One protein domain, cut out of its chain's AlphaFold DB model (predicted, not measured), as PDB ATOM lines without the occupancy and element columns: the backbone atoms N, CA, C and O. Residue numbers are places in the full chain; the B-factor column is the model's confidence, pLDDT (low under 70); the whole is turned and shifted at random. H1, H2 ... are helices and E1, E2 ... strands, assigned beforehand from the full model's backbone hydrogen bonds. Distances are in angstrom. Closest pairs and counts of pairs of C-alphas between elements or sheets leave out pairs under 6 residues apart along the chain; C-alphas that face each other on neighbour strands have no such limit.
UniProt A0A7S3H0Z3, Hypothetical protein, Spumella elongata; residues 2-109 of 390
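AT A GLANCE: This is residues 2 to 109 of the 390 residues of the protein "Hypothetical protein" of Spumella elongata (UniProt A0A7S3H0Z3). What does one see first? A rod-like domain has a short two-stranded ribbon, E1 with E2, and the short helix H1 toward one end, and a group of four helices with few contacts, H2 to H5, along the rest. H2, the longest helix, lies near the middle and meets H1 with residues 62 to 63. What is it made of? The printed part has 108 residues, with named elements in the order E1, H1, E2, H2, H3, H4, H5 and a sheet of order E1 - E2, antiparallel; the class is mostly helix, though under half of the residues are in named elements. It is compact, with a radius of gyration of the C-alphas of 14.6 A and spans of 49 by 23 by 22 A.

IN THESE COORDINATES: Where do the first elements lie? Strand E1 is residues 4 to 7, with C-alpha 4 at (-14.827, -3.345, -8.541). Helix H1 is residues 20 to 23, and strand E2 is residues 34 to 37. Where are the longer helices? H2 is residues 50 to 63, 19.8 A long, with C-alpha 50 at (-25.947, -13.218, -24.230). H3 is residues 70 to 78, 12.3 A long. After H4, residues 85 to 89, comes H5, residues 96 to 105, 14.3 A long, with C-alpha 105 at (-22.428, -9.648, -39.862).

HOW THE PARTS SIT: How do the strands pair? E1 and E2 are antiparallel at 146 degrees, with N 5 and O 36 at 2.7 A and N 34 and O 7 at 2.8 A, within hydrogen-bond range. What does H2 meet? H2 touches H1 with residues 62 to 63 alone, the closest C-alphas being those of His 21 and Trp 63, 5.0 A apart. With residues 53 to 56 alone H2 only just touches H3, with 3 pairs of C-alphas within 8 A, closest Phe 53 and Leu 72 at 6.9 A; the two form a helical hairpin, opposite ways at a steep tilt of 40 degrees. Where is H5? It touches H4, the closest C-alphas being those of Leu 88 and Phe 102, 6.6 A apart. H5 is close to H3 but not clearly touching, the same way at a shallow tilt of 24 degrees, closest C-alphas Cys 76 and Phe 105 at 7.7 A. Are the helix backbones complete? In H2, H3, H4 and H5 every O i to N i+4 pair is within hydrogen-bond range; H1 is too short for such a pair.

THE WHOLE: How large is it? The two C-alphas farthest apart, those of Glu 31 and Gln 109, are 50.3 A apart. Which links are long? The links E1 to H1 and E2 to H2 are long, and the printed part has no cut. Where is confidence low? Residue 2 and residues 107 to 109 have a pLDDT under 70.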
ATOM      1  N   VAL A   2     -20.124   1.372  -8.184       66.88
ATOM      2  CA  VAL A   2     -19.681   0.408  -9.198       66.88
ATOM      3  C   VAL A   2     -18.885  -0.666  -8.463       66.88
ATOM      4  O   VAL A   2     -17.906  -0.350  -7.793       66.88
ATOM      5  N   LEU A   3     -19.340  -1.919  -8.506       84.94
ATOM      6  CA  LEU A   3     -18.606  -3.024  -7.891       84.94
ATOM      7  C   LEU A   3     -17.294  -3.220  -8.655       84.94
ATOM      8  O   LEU A   3     -17.325  -3.461  -9.861       84.94
ATOM      9  N   THR A   4     -16.161  -3.141  -7.963       89.00
ATOM     10  CA  THR A   4     -14.827  -3.345  -8.541       89.00
ATOM     11  C   THR A   4     -14.232  -4.685  -8.100       89.00
ATOM     12  O   THR A   4     -14.613  -5.253  -7.073       89.00
ATOM     13  N   VAL A   5     -13.333  -5.221  -8.920       88.75
ATOM     14  CA  VAL A   5     -12.396  -6.301  -8.604       88.75
ATOM     15  C   VAL A   5     -11.035  -5.649  -8.397       88.75
ATOM     16  O   VAL A   5     -10.680  -4.731  -9.132       88.75
ATOM     17  N   GLN A   6     -10.307  -6.097  -7.382       91.12
ATOM     18  CA  GLN A   6      -8.929  -5.682  -7.140       91.12
ATOM     19  C   GLN A   6      -8.017  -6.781  -7.671       91.12
ATOM     20  O   GLN A   6      -8.136  -7.912  -7.204       91.12
ATOM     21  N   LEU A   7      -7.171  -6.456  -8.645       87.12
ATOM     22  CA  LEU A   7      -6.255  -7.403  -9.284       87.12
ATOM     23  C   LEU A   7      -4.854  -6.807  -9.362       87.12
ATOM     24  O   LEU A   7      -4.698  -5.614  -9.601       87.12
ATOM     25  N   THR A   8      -3.848  -7.646  -9.193       88.50
ATOM     26  CA  THR A   8      -2.450  -7.346  -9.517       88.50
ATOM     27  C   THR A   8      -2.179  -7.563 -11.010       88.50
ATOM     28  O   THR A   8      -2.929  -8.262 -11.697       88.50
ATOM     29  N   CYS A   9      -1.073  -7.020 -11.531       84.00
ATOM     30  CA  CYS A   9      -0.682  -7.182 -12.941       84.00
ATOM     31  C   CYS A   9      -0.531  -8.656 -13.374       84.00
ATOM     32  O   CYS A   9      -0.728  -8.980 -14.549       84.00
ATOM     33  N   VAL A  10      -0.211  -9.557 -12.435       85.31
ATOM     34  CA  VAL A  10      -0.065 -11.003 -12.681       85.31
ATOM     35  C   VAL A  10      -1.396 -11.760 -12.662       85.31
ATOM     36  O   VAL A  10      -1.504 -12.811 -13.291       85.31
ATOM     37  N   GLU A  11      -2.418 -11.222 -11.996       88.44
ATOM     38  CA  GLU A  11      -3.767 -11.802 -11.948       88.44
ATOM     39  C   GLU A  11      -4.612 -11.427 -13.177       88.44
ATOM     40  O   GLU A  11      -5.684 -12.000 -13.386       88.44
ATOM     41  N   ILE A  12      -4.139 -10.494 -14.015       87.38
ATOM     42  CA  ILE A  12      -4.805 -10.147 -15.273       87.38
ATOM     43  C   ILE A  12      -4.709 -11.342 -16.244       87.38
ATOM     44  O   ILE A  12      -3.594 -11.802 -16.538       87.38
ATOM     45  N   PRO A  13      -5.854 -11.841 -16.757       86.81
ATOM     46  CA  PRO A  13      -5.920 -12.951 -17.699       86.81
ATOM     47  C   PRO A  13      -5.068 -12.719 -18.939       86.81
ATOM     48  O   PRO A  13      -4.994 -11.604 -19.454       86.81
ATOM     49  N   GLU A  14      -4.478 -13.794 -19.452       84.75
ATOM     50  CA  GLU A  14      -3.534 -13.750 -20.570       84.75
ATOM     51  C   GLU A  14      -4.098 -13.038 -21.808       84.75
ATOM     52  O   GLU A  14      -3.428 -12.181 -22.380       84.75
ATOM     53  N   TYR A  15      -5.364 -13.292 -22.152       83.31
ATOM     54  CA  TYR A  15      -6.015 -12.690 -23.320       83.31
ATOM     55  C   TYR A  15      -6.139 -11.153 -23.249       83.31
ATOM     56  O   TYR A  15      -6.283 -10.500 -24.280       83.31
ATOM     57  N   LEU A  16      -6.045 -10.554 -22.054       86.56
ATOM     58  CA  LEU A  16      -6.061  -9.099 -21.858       86.56
ATOM     59  C   LEU A  16      -4.662  -8.483 -21.810       86.56
ATOM     60  O   LEU A  16      -4.536  -7.265 -21.937       86.56
ATOM     61  N   ARG A  17      -3.603  -9.287 -21.667       86.12
ATOM     62  CA  ARG A  17      -2.226  -8.779 -21.534       86.12
ATOM     63  C   ARG A  17      -1.693  -8.126 -22.806       86.12
ATOM     64  O   ARG A  17      -0.764  -7.330 -22.757       86.12
ATOM     65  N   TYR A  18      -2.307  -8.425 -23.943       81.31
ATOM     66  CA  TYR A  18      -1.962  -7.808 -25.222       81.31
ATOM     67  C   TYR A  18      -2.662  -6.465 -25.453       81.31
ATOM     68  O   TYR A  18      -2.302  -5.744 -26.378       81.31
ATOM     69  N   SER A  19      -3.643  -6.113 -24.621       87.62
ATOM     70  CA  SER A  19      -4.448  -4.905 -24.790       87.62
ATOM     71  C   SER A  19      -3.657  -3.620 -24.537       87.62
ATOM     72  O   SER A  19      -2.712  -3.593 -23.740       87.62
ATOM     73  N   ALA A  20      -4.055  -2.522 -25.184       86.31
ATOM     74  CA  ALA A  20      -3.394  -1.234 -24.992       86.31
ATOM     75  C   ALA A  20      -3.474  -0.752 -23.534       86.31
ATOM     76  O   ALA A  20      -2.517  -0.166 -23.031       86.31
ATOM     77  N   HIS A  21      -4.572  -1.041 -22.827       86.81
ATOM     78  CA  HIS A  21      -4.696  -0.673 -21.419       86.81
ATOM     79  C   HIS A  21      -3.689  -1.422 -20.537       86.81
ATOM     80  O   HIS A  21      -3.052  -0.793 -19.697       86.81
ATOM     81  N   TYR A  22      -3.474  -2.724 -20.772       86.69
ATOM     82  CA  TYR A  22      -2.461  -3.492 -20.039       86.69
ATOM     83  C   TYR A  22      -1.044  -2.971 -20.294       86.69
ATOM     84  O   TYR A  22      -0.258  -2.835 -19.361       86.69
ATOM     85  N   ARG A  23      -0.724  -2.626 -21.549       88.25
ATOM     86  CA  ARG A  23       0.595  -2.092 -21.933       88.25
ATOM     87  C   ARG A  23       0.945  -0.764 -21.255       88.25
ATOM     88  O   ARG A  23       2.121  -0.429 -21.173       88.25
ATOM     89  N   ASN A  24      -0.056  -0.028 -20.776       86.44
ATOM     90  CA  ASN A  24       0.123   1.239 -20.070       86.44
ATOM     91  C   ASN A  24       0.224   1.080 -18.543       86.44
ATOM     92  O   ASN A  24       0.355   2.082 -17.841       86.44
ATOM     93  N   LEU A  25       0.133  -0.145 -18.017       86.12
ATOM     94  CA  LEU A  25       0.331  -0.415 -16.596       86.12
ATOM     95  C   LEU A  25       1.824  -0.408 -16.249       86.12
ATOM     96  O   LEU A  25       2.660  -0.843 -17.041       86.12
ATOM     97  N   ASP A  26       2.154   0.044 -15.040       82.69
ATOM     98  CA  ASP A  26       3.503  -0.107 -14.502       82.69
ATOM     99  C   ASP A  26       3.724  -1.569 -14.091       82.69
ATOM    100  O   ASP A  26       3.174  -2.055 -13.103       82.69
ATOM    101  N   LEU A  27       4.508  -2.291 -14.891       82.88
ATOM    102  CA  LEU A  27       4.802  -3.706 -14.670       82.88
ATOM    103  C   LEU A  27       5.943  -3.932 -13.665       82.88
ATOM    104  O   LEU A  27       6.250  -5.083 -13.358       82.88
ATOM    105  N   THR A  28       6.593  -2.868 -13.177       81.44
ATOM    106  CA  THR A  28       7.702  -2.980 -12.215       81.44
ATOM    107  C   THR A  28       7.217  -3.224 -10.787       81.44
ATOM    108  O   THR A  28       7.928  -3.849 -10.002       81.44
ATOM    109  N   ASP A  29       5.986  -2.811 -10.476       79.69
ATOM    110  CA  ASP A  29       5.319  -3.074  -9.205       79.69
ATOM    111  C   ASP A  29       4.213  -4.121  -9.387       79.69
ATOM    112  O   ASP A  29       3.055  -3.826  -9.692       79.69
ATOM    113  N   THR A  30       4.583  -5.386  -9.194       76.31
ATOM    114  CA  THR A  30       3.659  -6.517  -9.329       76.31
ATOM    115  C   THR A  30       2.673  -6.649  -8.166       76.31
ATOM    116  O   THR A  30       1.748  -7.451  -8.273       76.31
ATOM    117  N   GLU A  31       2.854  -5.914  -7.062       80.25
ATOM    118  CA  GLU A  31       1.987  -5.995  -5.876       80.25
ATOM    119  C   GLU A  31       0.885  -4.929  -5.867       80.25
ATOM    120  O   GLU A  31      -0.134  -5.094  -5.182       80.25
ATOM    121  N   THR A  32       1.043  -3.861  -6.654       82.19
ATOM    122  CA  THR A  32       0.024  -2.819  -6.786       82.19
ATOM    123  C   THR A  32      -1.306  -3.393  -7.290       82.19
ATOM    124  O   THR A  32      -1.404  -4.035  -8.339       82.19
ATOM    125  N   LYS A  33      -2.369  -3.142  -6.512       84.56
ATOM    126  CA  LYS A  33      -3.741  -3.557  -6.826       84.56
ATOM    127  C   LYS A  33      -4.435  -2.512  -7.688       84.56
ATOM    128  O   LYS A  33      -4.585  -1.359  -7.292       84.56
ATOM    129  N   ILE A  34      -4.921  -2.953  -8.838       87.25
ATOM    130  CA  ILE A  34      -5.674  -2.157  -9.798       87.25
ATOM    131  C   ILE A  34      -7.163  -2.448  -9.608       87.25
ATOM    132  O   ILE A  34      -7.597  -3.602  -9.554       87.25
ATOM    133  N   ALA A  35      -7.957  -1.384  -9.515       88.75
ATOM    134  CA  ALA A  35      -9.401  -1.464  -9.358       88.75
ATOM    135  C   ALA A  35     -10.093  -1.493 -10.728       88.75
ATOM    136  O   ALA A  35     -10.194  -0.467 -11.398       88.75
ATOM    137  N   ILE A  36     -10.633  -2.645 -11.120       87.88
ATOM    138  CA  ILE A  36     -11.333  -2.819 -12.402       87.88
ATOM    139  C   ILE A  36     -12.825  -3.023 -12.134       87.88
ATOM    140  O   ILE A  36     -13.181  -3.829 -11.271       87.88
ATOM    141  N   PRO A  37     -13.751  -2.340 -12.828       89.94
ATOM    142  CA  PRO A  37     -15.174  -2.618 -12.660       89.94
ATOM    143  C   PRO A  37     -15.498  -4.084 -12.984       89.94
ATOM    144  O   PRO A  37     -15.066  -4.601 -14.009       89.94
ATOM    145  N   LYS A  38     -16.324  -4.747 -12.164       87.12
ATOM    146  CA  LYS A  38     -16.728  -6.154 -12.372       87.12
ATOM    147  C   LYS A  38     -17.362  -6.417 -13.742       87.12
ATOM    148  O   LYS A  38     -17.310  -7.543 -14.225       87.12
ATOM    149  N   SER A  39     -17.981  -5.404 -14.345       86.25
ATOM    150  CA  SER A  39     -18.555  -5.469 -15.694       86.25
ATOM    151  C   SER A  39     -17.498  -5.521 -16.803       86.25
ATOM    152  O   SER A  39     -17.785  -6.039 -17.871       86.25
ATOM    153  N   HIS A  40     -16.280  -5.039 -16.546       90.50
ATOM    154  CA  HIS A  40     -15.164  -4.983 -17.496       90.50
ATOM    155  C   HIS A  40     -14.089  -6.037 -17.188       90.50
ATOM    156  O   HIS A  40     -12.927  -5.880 -17.562       90.50
ATOM    157  N   PHE A  41     -14.464  -7.113 -16.491       89.88
ATOM    158  CA  PHE A  41     -13.570  -8.214 -16.156       89.88
ATOM    159  C   PHE A  41     -14.256  -9.571 -16.338       89.88
ATOM    160  O   PHE A  41     -15.398  -9.776 -15.910       89.88
ATOM    161  N   ALA A  42     -13.524 -10.512 -16.930       87.44
ATOM    162  CA  ALA A  42     -13.847 -11.930 -16.964       87.44
ATOM    163  C   ALA A  42     -12.550 -12.732 -16.820       87.44
ATOM    164  O   ALA A  42     -11.507 -12.319 -17.312       87.44
ATOM    165  N   SER A  43     -12.606 -13.875 -16.137       85.31
ATOM    166  CA  SER A  43     -11.439 -14.751 -15.968       85.31
ATOM    167  C   SER A  43     -11.083 -15.526 -17.238       85.31
ATOM    168  O   SER A  43      -9.986 -16.064 -17.336       85.31
ATOM    169  N   THR A  44     -12.011 -15.607 -18.193       86.44
ATOM    170  CA  THR A  44     -11.864 -16.300 -19.477       86.44
ATOM    171  C   THR A  44     -12.476 -15.458 -20.589       86.44
ATOM    172  O   THR A  44     -13.426 -14.715 -20.337       86.44
ATOM    173  N   ASP A  45     -12.020 -15.653 -21.819       83.81
ATOM    174  CA  ASP A  45     -12.577 -15.048 -23.033       83.81
ATOM    175  C   ASP A  45     -13.817 -15.777 -23.590       83.81
ATOM    176  O   ASP A  45     -14.413 -15.322 -24.565       83.81
ATOM    177  N   ARG A  46     -14.260 -16.857 -22.931       87.50
ATOM    178  CA  ARG A  46     -15.420 -17.660 -23.341       87.50
ATOM    179  C   ARG A  46     -16.736 -16.886 -23.394       87.50
ATOM    180  O   ARG A  46     -17.124 -16.226 -22.428       87.50
ATOM    181  N   VAL A  47     -17.482 -17.091 -24.484       88.56
ATOM    182  CA  VAL A  47     -18.796 -16.480 -24.735       88.56
ATOM    183  C   VAL A  47     -19.835 -17.549 -25.091       88.56
ATOM    184  O   VAL A  47     -19.937 -18.000 -26.229       88.56
ATOM    185  N   ARG A  48     -20.657 -17.962 -24.119       87.25
ATOM    186  CA  ARG A  48     -21.644 -19.053 -24.291       87.25
ATOM    187  C   ARG A  48     -23.084 -18.563 -24.364       87.25
ATOM    188  O   ARG A  48     -23.949 -19.238 -24.920       87.25
ATOM    189  N   ASN A  49     -23.362 -17.399 -23.787       89.56
ATOM    190  CA  ASN A  49     -24.698 -16.818 -23.682       89.56
ATOM    191  C   ASN A  49     -24.655 -15.291 -23.861       89.56
ATOM    192  O   ASN A  49     -23.587 -14.684 -23.857       89.56
ATOM    193  N   LYS A  50     -25.833 -14.664 -23.984       90.88
ATOM    194  CA  LYS A  50     -25.947 -13.218 -24.230       90.88
ATOM    195  C   LYS A  50     -25.318 -12.369 -23.115       90.88
ATOM    196  O   LYS A  50     -24.732 -11.334 -23.400       90.88
ATOM    197  N   ALA A  51     -25.394 -12.796 -21.853       91.75
ATOM    198  CA  ALA A  51     -24.814 -12.034 -20.746       91.75
ATOM    199  C   ALA A  51     -23.275 -12.030 -20.788       91.75
ATOM    200  O   ALA A  51     -22.652 -11.004 -20.525       91.75
ATOM    201  N   GLU A  52     -22.664 -13.164 -21.143       92.75
ATOM    202  CA  GLU A  52     -21.220 -13.263 -21.388       92.75
ATOM    203  C   GLU A  52     -20.809 -12.456 -22.626       92.75
ATOM    204  O   GLU A  52     -19.798 -11.760 -22.579       92.75
ATOM    205  N   PHE A  53     -21.630 -12.461 -23.681       93.19
ATOM    206  CA  PHE A  53     -21.402 -11.671 -24.894       93.19
ATOM    207  C   PHE A  53     -21.352 -10.168 -24.597       93.19
ATOM    208  O   PHE A  53     -20.356  -9.516 -24.899       93.19
ATOM    209  N   LEU A  54     -22.382  -9.625 -23.937       93.81
ATOM    210  CA  LEU A  54     -22.441  -8.201 -23.582       93.81
ATOM    211  C   LEU A  54     -21.258  -7.782 -22.711       93.81
ATOM    212  O   LEU A  54     -20.642  -6.745 -22.949       93.81
ATOM    213  N   ARG A  55     -20.902  -8.627 -21.738       93.06
ATOM    214  CA  ARG A  55     -19.738  -8.395 -20.887       93.06
ATOM    215  C   ARG A  55     -18.447  -8.383 -21.701       93.06
ATOM    216  O   ARG A  55     -17.599  -7.532 -21.463       93.06
ATOM    217  N   MET A  56     -18.294  -9.295 -22.660       94.00
ATOM    218  CA  MET A  56     -17.115  -9.332 -23.522       94.00
ATOM    219  C   MET A  56     -17.014  -8.085 -24.406       94.00
ATOM    220  O   MET A  56     -15.924  -7.540 -24.546       94.00
ATOM    221  N   LEU A  57     -18.133  -7.567 -24.928       93.31
ATOM    222  CA  LEU A  57     -18.137  -6.295 -25.659       93.31
ATOM    223  C   LEU A  57     -17.654  -5.128 -24.790       93.31
ATOM    224  O   LEU A  57     -16.856  -4.304 -25.240       93.31
ATOM    225  N   ASP A  58     -18.116  -5.071 -23.539       92.50
ATOM    226  CA  ASP A  58     -17.692  -4.047 -22.586       92.50
ATOM    227  C   ASP A  58     -16.199  -4.203 -22.235       92.50
ATOM    228  O   ASP A  58     -15.469  -3.212 -22.211       92.50
ATOM    229  N   ILE A  59     -15.715  -5.437 -22.037       92.44
ATOM    230  CA  ILE A  59     -14.292  -5.753 -21.815       92.44
ATOM    231  C   ILE A  59     -13.436  -5.278 -22.993       92.44
ATOM    232  O   ILE A  59     -12.451  -4.576 -22.773       92.44
ATOM    233  N   VAL A  60     -13.817  -5.616 -24.230       90.44
ATOM    234  CA  VAL A  60     -13.093  -5.222 -25.450       90.44
ATOM    235  C   VAL A  60     -12.963  -3.701 -25.543       90.44
ATOM    236  O   VAL A  60     -11.874  -3.198 -25.822       90.44
ATOM    237  N   CYS A  61     -14.045  -2.970 -25.258       90.81
ATOM    238  CA  CYS A  61     -14.038  -1.508 -25.262       90.81
ATOM    239  C   CYS A  61     -13.168  -0.925 -24.140       90.81
ATOM    240  O   CYS A  61     -12.417   0.014 -24.378       90.81
ATOM    241  N   TYR A  62     -13.279  -1.456 -22.920       91.31
ATOM    242  CA  TYR A  62     -12.586  -0.913 -21.750       91.31
ATOM    243  C   TYR A  62     -11.076  -1.134 -21.819       91.31
ATOM    244  O   TYR A  62     -10.301  -0.208 -21.596       91.31
ATOM    245  N   TRP A  63     -10.660  -2.358 -22.144       90.31
ATOM    246  CA  TRP A  63      -9.246  -2.713 -22.202       90.31
ATOM    247  C   TRP A  63      -8.568  -2.226 -23.479       90.31
ATOM    248  O   TRP A  63      -7.342  -2.266 -23.554       90.31
ATOM    249  N   MET A  64      -9.338  -1.743 -24.463       85.94
ATOM    250  CA  MET A  64      -8.839  -1.436 -25.804       85.94
ATOM    251  C   MET A  64      -8.079  -2.647 -26.351       85.94
ATOM    252  O   MET A  64      -6.877  -2.604 -26.609       85.94
ATOM    253  N   VAL A  65      -8.780  -3.779 -26.387       84.38
ATOM    254  CA  VAL A  65      -8.198  -5.033 -26.861       84.38
ATOM    255  C   VAL A  65      -7.889  -4.878 -28.346       84.38
ATOM    256  O   VAL A  65      -8.735  -4.415 -29.107       84.38
ATOM    257  N   ASP A  66      -6.684  -5.277 -28.744       78.69
ATOM    258  CA  ASP A  66      -6.185  -5.108 -30.114       78.69
ATOM    259  C   ASP A  66      -6.524  -6.304 -31.025       78.69
ATOM    260  O   ASP A  66      -6.252  -6.276 -32.221       78.69
ATOM    261  N   ARG A  67      -7.133  -7.360 -30.463       80.00
ATOM    262  CA  ARG A  67      -7.507  -8.601 -31.154       80.00
ATOM    263  C   ARG A  67      -8.928  -9.039 -30.800       80.00
ATOM    264  O   ARG A  67      -9.278  -9.109 -29.624       80.00
ATOM    265  N   THR A  68      -9.741  -9.382 -31.798       82.25
ATOM    266  CA  THR A  68     -11.097  -9.902 -31.559       82.25
ATOM    267  C   THR A  68     -11.019 -11.301 -30.929       82.25
ATOM    268  O   THR A  68     -10.406 -12.180 -31.532       82.25
ATOM    269  N   PRO A  69     -11.631 -11.549 -29.753       85.62
ATOM    270  CA  PRO A  69     -11.640 -12.881 -29.147       85.62
ATOM    271  C   PRO A  69     -12.336 -13.919 -30.037       85.62
ATOM    272  O   PRO A  69     -13.426 -13.664 -30.553       85.62
ATOM    273  N   ASN A  70     -11.749 -15.111 -30.176       84.31
ATOM    274  CA  ASN A  70     -12.287 -16.173 -31.040       84.31
ATOM    275  C   ASN A  70     -13.704 -16.595 -30.634       84.31
ATOM    276  O   ASN A  70     -14.573 -16.743 -31.489       84.31
ATOM    277  N   ASP A  71     -13.970 -16.708 -29.330       84.50
ATOM    278  CA  ASP A  71     -15.299 -17.048 -28.814       84.50
ATOM    279  C   ASP A  71     -16.350 -15.965 -29.108       84.50
ATOM    280  O   ASP A  71     -17.529 -16.277 -29.289       84.50
ATOM    281  N   LEU A  72     -15.943 -14.693 -29.218       86.62
ATOM    282  CA  LEU A  72     -16.839 -13.614 -29.640       86.62
ATOM    283  C   LEU A  72     -17.249 -13.798 -31.108       86.62
ATOM    284  O   LEU A  72     -18.433 -13.709 -31.433       86.62
ATOM    285  N   ILE A  73     -16.283 -14.118 -31.977       85.12
ATOM    286  CA  ILE A  73     -16.525 -14.421 -33.397       85.12
ATOM    287  C   ILE A  73     -17.412 -15.666 -33.525       85.12
ATOM    288  O   ILE A  73     -18.390 -15.654 -34.273       85.12
ATOM    289  N   TYR A  74     -17.108 -16.723 -32.766       81.31
ATOM    290  CA  TYR A  74     -17.884 -17.961 -32.733       81.31
ATOM    291  C   TYR A  74     -19.337 -17.720 -32.323       81.31
ATOM    292  O   TYR A  74     -20.260 -18.214 -32.974       81.31
ATOM    293  N   TYR A  75     -19.557 -16.923 -31.273       85.00
ATOM    294  CA  TYR A  75     -20.896 -16.569 -30.818       85.00
ATOM    295  C   TYR A  75     -21.682 -15.828 -31.906       85.00
ATOM    296  O   TYR A  75     -22.803 -16.238 -32.221       85.00
ATOM    297  N   CYS A  76     -21.086 -14.803 -32.528       84.75
ATOM    298  CA  CYS A  76     -21.693 -14.066 -33.643       84.75
ATOM    299  C   CYS A  76     -22.016 -14.972 -34.839       84.75
ATOM    300  O   CYS A  76     -23.079 -14.848 -35.436       84.75
ATOM    301  N   ALA A  77     -21.133 -15.917 -35.168       76.56
ATOM    302  CA  ALA A  77     -21.338 -16.837 -36.284       76.56
ATOM    303  C   ALA A  77     -22.433 -17.889 -36.026       76.56
ATOM    304  O   ALA A  77     -22.996 -18.443 -36.972       76.56
ATOM    305  N   ARG A  78     -22.730 -18.206 -34.759       77.38
ATOM    306  CA  ARG A  78     -23.660 -19.282 -34.378       77.38
ATOM    307  C   ARG A  78     -25.057 -18.782 -34.013       77.38
ATOM    308  O   ARG A  78     -26.028 -19.514 -34.208       77.38
ATOM    309  N   ILE A  79     -25.155 -17.590 -33.432       81.62
ATOM    310  CA  ILE A  79     -26.404 -17.026 -32.916       81.62
ATOM    311  C   ILE A  79     -27.001 -16.047 -33.923       81.62
ATOM    312  O   ILE A  79     -26.285 -15.238 -34.501       81.62
ATOM    313  N   ASP A  80     -28.324 -16.095 -34.079       80.00
ATOM    314  CA  ASP A  80     -29.070 -15.188 -34.953       80.00
ATOM    315  C   ASP A  80     -28.723 -13.707 -34.668       80.00
ATOM    316  O   ASP A  80     -28.818 -13.284 -33.506       80.00
ATOM    317  N   PRO A  81     -28.331 -12.920 -35.691       82.62
ATOM    318  CA  PRO A  81     -27.998 -11.505 -35.553       82.62
ATOM    319  C   PRO A  81     -29.027 -10.672 -34.784       82.62
ATOM    320  O   PRO A  81     -28.640  -9.809 -33.997       82.62
ATOM    321  N   SER A  82     -30.328 -10.950 -34.919       82.94
ATOM    322  CA  SER A  82     -31.389 -10.209 -34.213       82.94
ATOM    323  C   SER A  82     -31.238 -10.224 -32.686       82.94
ATOM    324  O   SER A  82     -31.729  -9.330 -32.001       82.94
ATOM    325  N   VAL A  83     -30.518 -11.210 -32.138       86.50
ATOM    326  CA  VAL A  83     -30.305 -11.374 -30.696       86.50
ATOM    327  C   VAL A  83     -29.264 -10.401 -30.144       86.50
ATOM    328  O   VAL A  83     -29.344 -10.053 -28.963       86.50
ATOM    329  N   TRP A  84     -28.282  -9.983 -30.943       88.81
ATOM    330  CA  TRP A  84     -27.081  -9.294 -30.451       88.81
ATOM    331  C   TRP A  84     -26.638  -8.084 -31.290       88.81
ATOM    332  O   TRP A  84     -25.816  -7.297 -30.825       88.81
ATOM    333  N   MET A  85     -27.172  -7.904 -32.501       86.94
ATOM    334  CA  MET A  85     -26.715  -6.884 -33.454       86.94
ATOM    335  C   MET A  85     -26.877  -5.456 -32.923       86.94
ATOM    336  O   MET A  85     -25.960  -4.649 -33.041       86.94
ATOM    337  N   GLU A  86     -28.007  -5.147 -32.286       90.94
ATOM    338  CA  GLU A  86     -28.260  -3.814 -31.721       90.94
ATOM    339  C   GLU A  86     -27.301  -3.496 -30.561       90.94
ATOM    340  O   GLU A  86     -26.761  -2.393 -30.460       90.94
ATOM    341  N   ASP A  87     -27.003  -4.494 -29.727       93.38
ATOM    342  CA  ASP A  87     -26.062  -4.349 -28.616       93.38
ATOM    343  C   ASP A  87     -24.628  -4.070 -29.105       93.38
ATOM    344  O   ASP A  87     -23.892  -3.287 -28.486       93.38
ATOM    345  N   LEU A  88     -24.238  -4.694 -30.224       91.50
ATOM    346  CA  LEU A  88     -22.966  -4.451 -30.902       91.50
ATOM    347  C   LEU A  88     -22.946  -3.067 -31.566       91.50
ATOM    348  O   LEU A  88     -21.995  -2.310 -31.360       91.50
ATOM    349  N   LYS A  89     -24.014  -2.702 -32.288       91.25
ATOM    350  CA  LYS A  89     -24.189  -1.404 -32.966       91.25
ATOM    351  C   LYS A  89     -23.986  -0.227 -32.016       91.25
ATOM    352  O   LYS A  89     -23.311   0.742 -32.349       91.25
ATOM    353  N   GLN A  90     -24.486  -0.335 -30.788       92.81
ATOM    354  CA  GLN A  90     -24.317   0.690 -29.755       92.81
ATOM    355  C   GLN A  90     -22.864   0.892 -29.297       92.81
ATOM    356  O   GLN A  90     -22.584   1.850 -28.579       92.81
ATOM    357  N   ARG A  91     -21.927   0.016 -29.678       92.56
ATOM    358  CA  ARG A  91     -20.526   0.030 -29.222       92.56
ATOM    359  C   ARG A  91     -19.502   0.175 -30.347       92.56
ATOM    360  O   ARG A  91     -18.331   0.387 -30.044       92.56
ATOM    361  N   VAL A  92     -19.910   0.139 -31.618       89.81
ATOM    362  CA  VAL A  92     -18.989   0.208 -32.777       89.81
ATOM    363  C   VAL A  92     -18.101   1.454 -32.774       89.81
ATOM    364  O   VAL A  92     -16.931   1.385 -33.127       89.81
ATOM    365  N   HIS A  93     -18.611   2.587 -32.285       89.56
ATOM    366  CA  HIS A  93     -17.863   3.846 -32.198       89.56
ATOM    367  C   HIS A  93     -16.727   3.821 -31.160       89.56
ATOM    368  O   HIS A  93     -15.914   4.740 -31.120       89.56
ATOM    369  N   ARG A  94     -16.683   2.802 -30.293       89.69
ATOM    370  CA  ARG A  94     -15.683   2.663 -29.223       89.69
ATOM    371  C   ARG A  94     -14.522   1.755 -29.606       89.69
ATOM    372  O   ARG A  94     -13.511   1.753 -28.914       89.69
ATOM    373  N   SER A  95     -14.671   0.955 -30.661       87.88
ATOM    374  CA  SER A  95     -13.656  -0.003 -31.090       87.88
ATOM    375  C   SER A  95     -13.816  -0.335 -32.567       87.88
ATOM    376  O   SER A  95     -14.858  -0.832 -32.996       87.88
ATOM    377  N   THR A  96     -12.743  -0.143 -33.332       85.06
ATOM    378  CA  THR A  96     -12.677  -0.534 -34.745       85.06
ATOM    379  C   THR A  96     -12.909  -2.034 -34.935       85.06
ATOM    380  O   THR A  96     -13.509  -2.429 -35.925       85.06
ATOM    381  N   LEU A  97     -12.517  -2.877 -33.969       86.62
ATOM    382  CA  LEU A  97     -12.792  -4.316 -34.022       86.62
ATOM    383  C   LEU A  97     -14.293  -4.602 -33.995       86.62
ATOM    384  O   LEU A  97     -14.785  -5.410 -34.777       86.62
ATOM    385  N   LEU A  98     -15.024  -3.920 -33.108       89.38
ATOM    386  CA  LEU A  98     -16.472  -4.081 -32.998       89.38
ATOM    387  C   LEU A  98     -17.195  -3.494 -34.206       89.38
ATOM    388  O   LEU A  98     -18.182  -4.072 -34.647       89.38
ATOM    389  N   HIS A  99     -16.690  -2.389 -34.758       88.06
ATOM    390  CA  HIS A  99     -17.172  -1.861 -36.030       88.06
ATOM    391  C   HIS A  99     -16.989  -2.877 -37.162       88.06
ATOM    392  O   HIS A  99     -17.966  -3.231 -37.809       88.06
ATOM    393  N   ASN A 100     -15.790  -3.437 -37.332       87.31
ATOM    394  CA  ASN A 100     -15.532  -4.454 -38.351       87.31
ATOM    395  C   ASN A 100     -16.413  -5.695 -38.154       87.31
ATOM    396  O   ASN A 100     -16.968  -6.214 -39.116       87.31
ATOM    397  N   LEU A 101     -16.581  -6.160 -36.911       87.38
ATOM    398  CA  LEU A 101     -17.461  -7.285 -36.595       87.38
ATOM    399  C   LEU A 101     -18.921  -6.969 -36.956       87.38
ATOM    400  O   LEU A 101     -19.610  -7.809 -37.527       87.38
ATOM    401  N   PHE A 102     -19.385  -5.751 -36.678       88.38
ATOM    402  CA  PHE A 102     -20.719  -5.298 -37.063       88.38
ATOM    403  C   PHE A 102     -20.897  -5.291 -38.586       88.38
ATOM    404  O   PHE A 102     -21.865  -5.865 -39.081       88.38
ATOM    405  N   GLU A 103     -19.948  -4.723 -39.331       85.44
ATOM    406  CA  GLU A 103     -19.992  -4.681 -40.800       85.44
ATOM    407  C   GLU A 103     -20.008  -6.088 -41.419       85.44
ATOM    408  O   GLU A 103     -20.785  -6.368 -42.330       85.44
ATOM    409  N   ILE A 104     -19.209  -7.021 -40.887       84.75
ATOM    410  CA  ILE A 104     -19.150  -8.406 -41.385       84.75
ATOM    411  C   ILE A 104     -20.517  -9.091 -41.292       84.75
ATOM    412  O   ILE A 104     -20.939  -9.784 -42.224       84.75
ATOM    413  N   PHE A 105     -21.211  -8.905 -40.170       81.06
ATOM    414  CA  PHE A 105     -22.428  -9.648 -39.862       81.06
ATOM    415  C   PHE A 105     -23.736  -8.899 -40.154       81.06
ATOM    416  O   PHE A 105     -24.808  -9.495 -40.055       81.06
ATOM    417  N   SER A 106     -23.676  -7.625 -40.544       79.50
ATOM    418  CA  SER A 106     -24.858  -6.854 -40.944       79.50
ATOM    419  C   SER A 106     -25.428  -7.376 -42.268       79.50
ATOM    420  O   SER A 106     -24.716  -7.541 -43.257       79.50
ATOM    421  N   THR A 107     -26.723  -7.689 -42.307       60.53
ATOM    422  CA  THR A 107     -27.392  -8.342 -43.450       60.53
ATOM    423  C   THR A 107     -27.854  -7.381 -44.554       60.53
ATOM    424  O   THR A 107     -28.475  -7.834 -45.507       60.53
ATOM    425  N   GLU A 108     -27.556  -6.081 -44.467       48.25
ATOM    426  CA  GLU A 108     -28.231  -5.043 -45.276       48.25
ATOM    427  C   GLU A 108     -27.392  -4.355 -46.363       48.25
ATOM    428  O   GLU A 108     -27.831  -3.359 -46.929       48.25
ATOM    429  N   GLN A 109     -26.226  -4.877 -46.733       45.19
ATOM    430  CA  GLN A 109     -25.568  -4.413 -47.956       45.19
ATOM    431  C   GLN A 109     -25.437  -5.574 -48.931       45.19
ATOM    432  O   GLN A 109     -24.766  -6.575 -48.646       45.19
TER     433      GLN A 109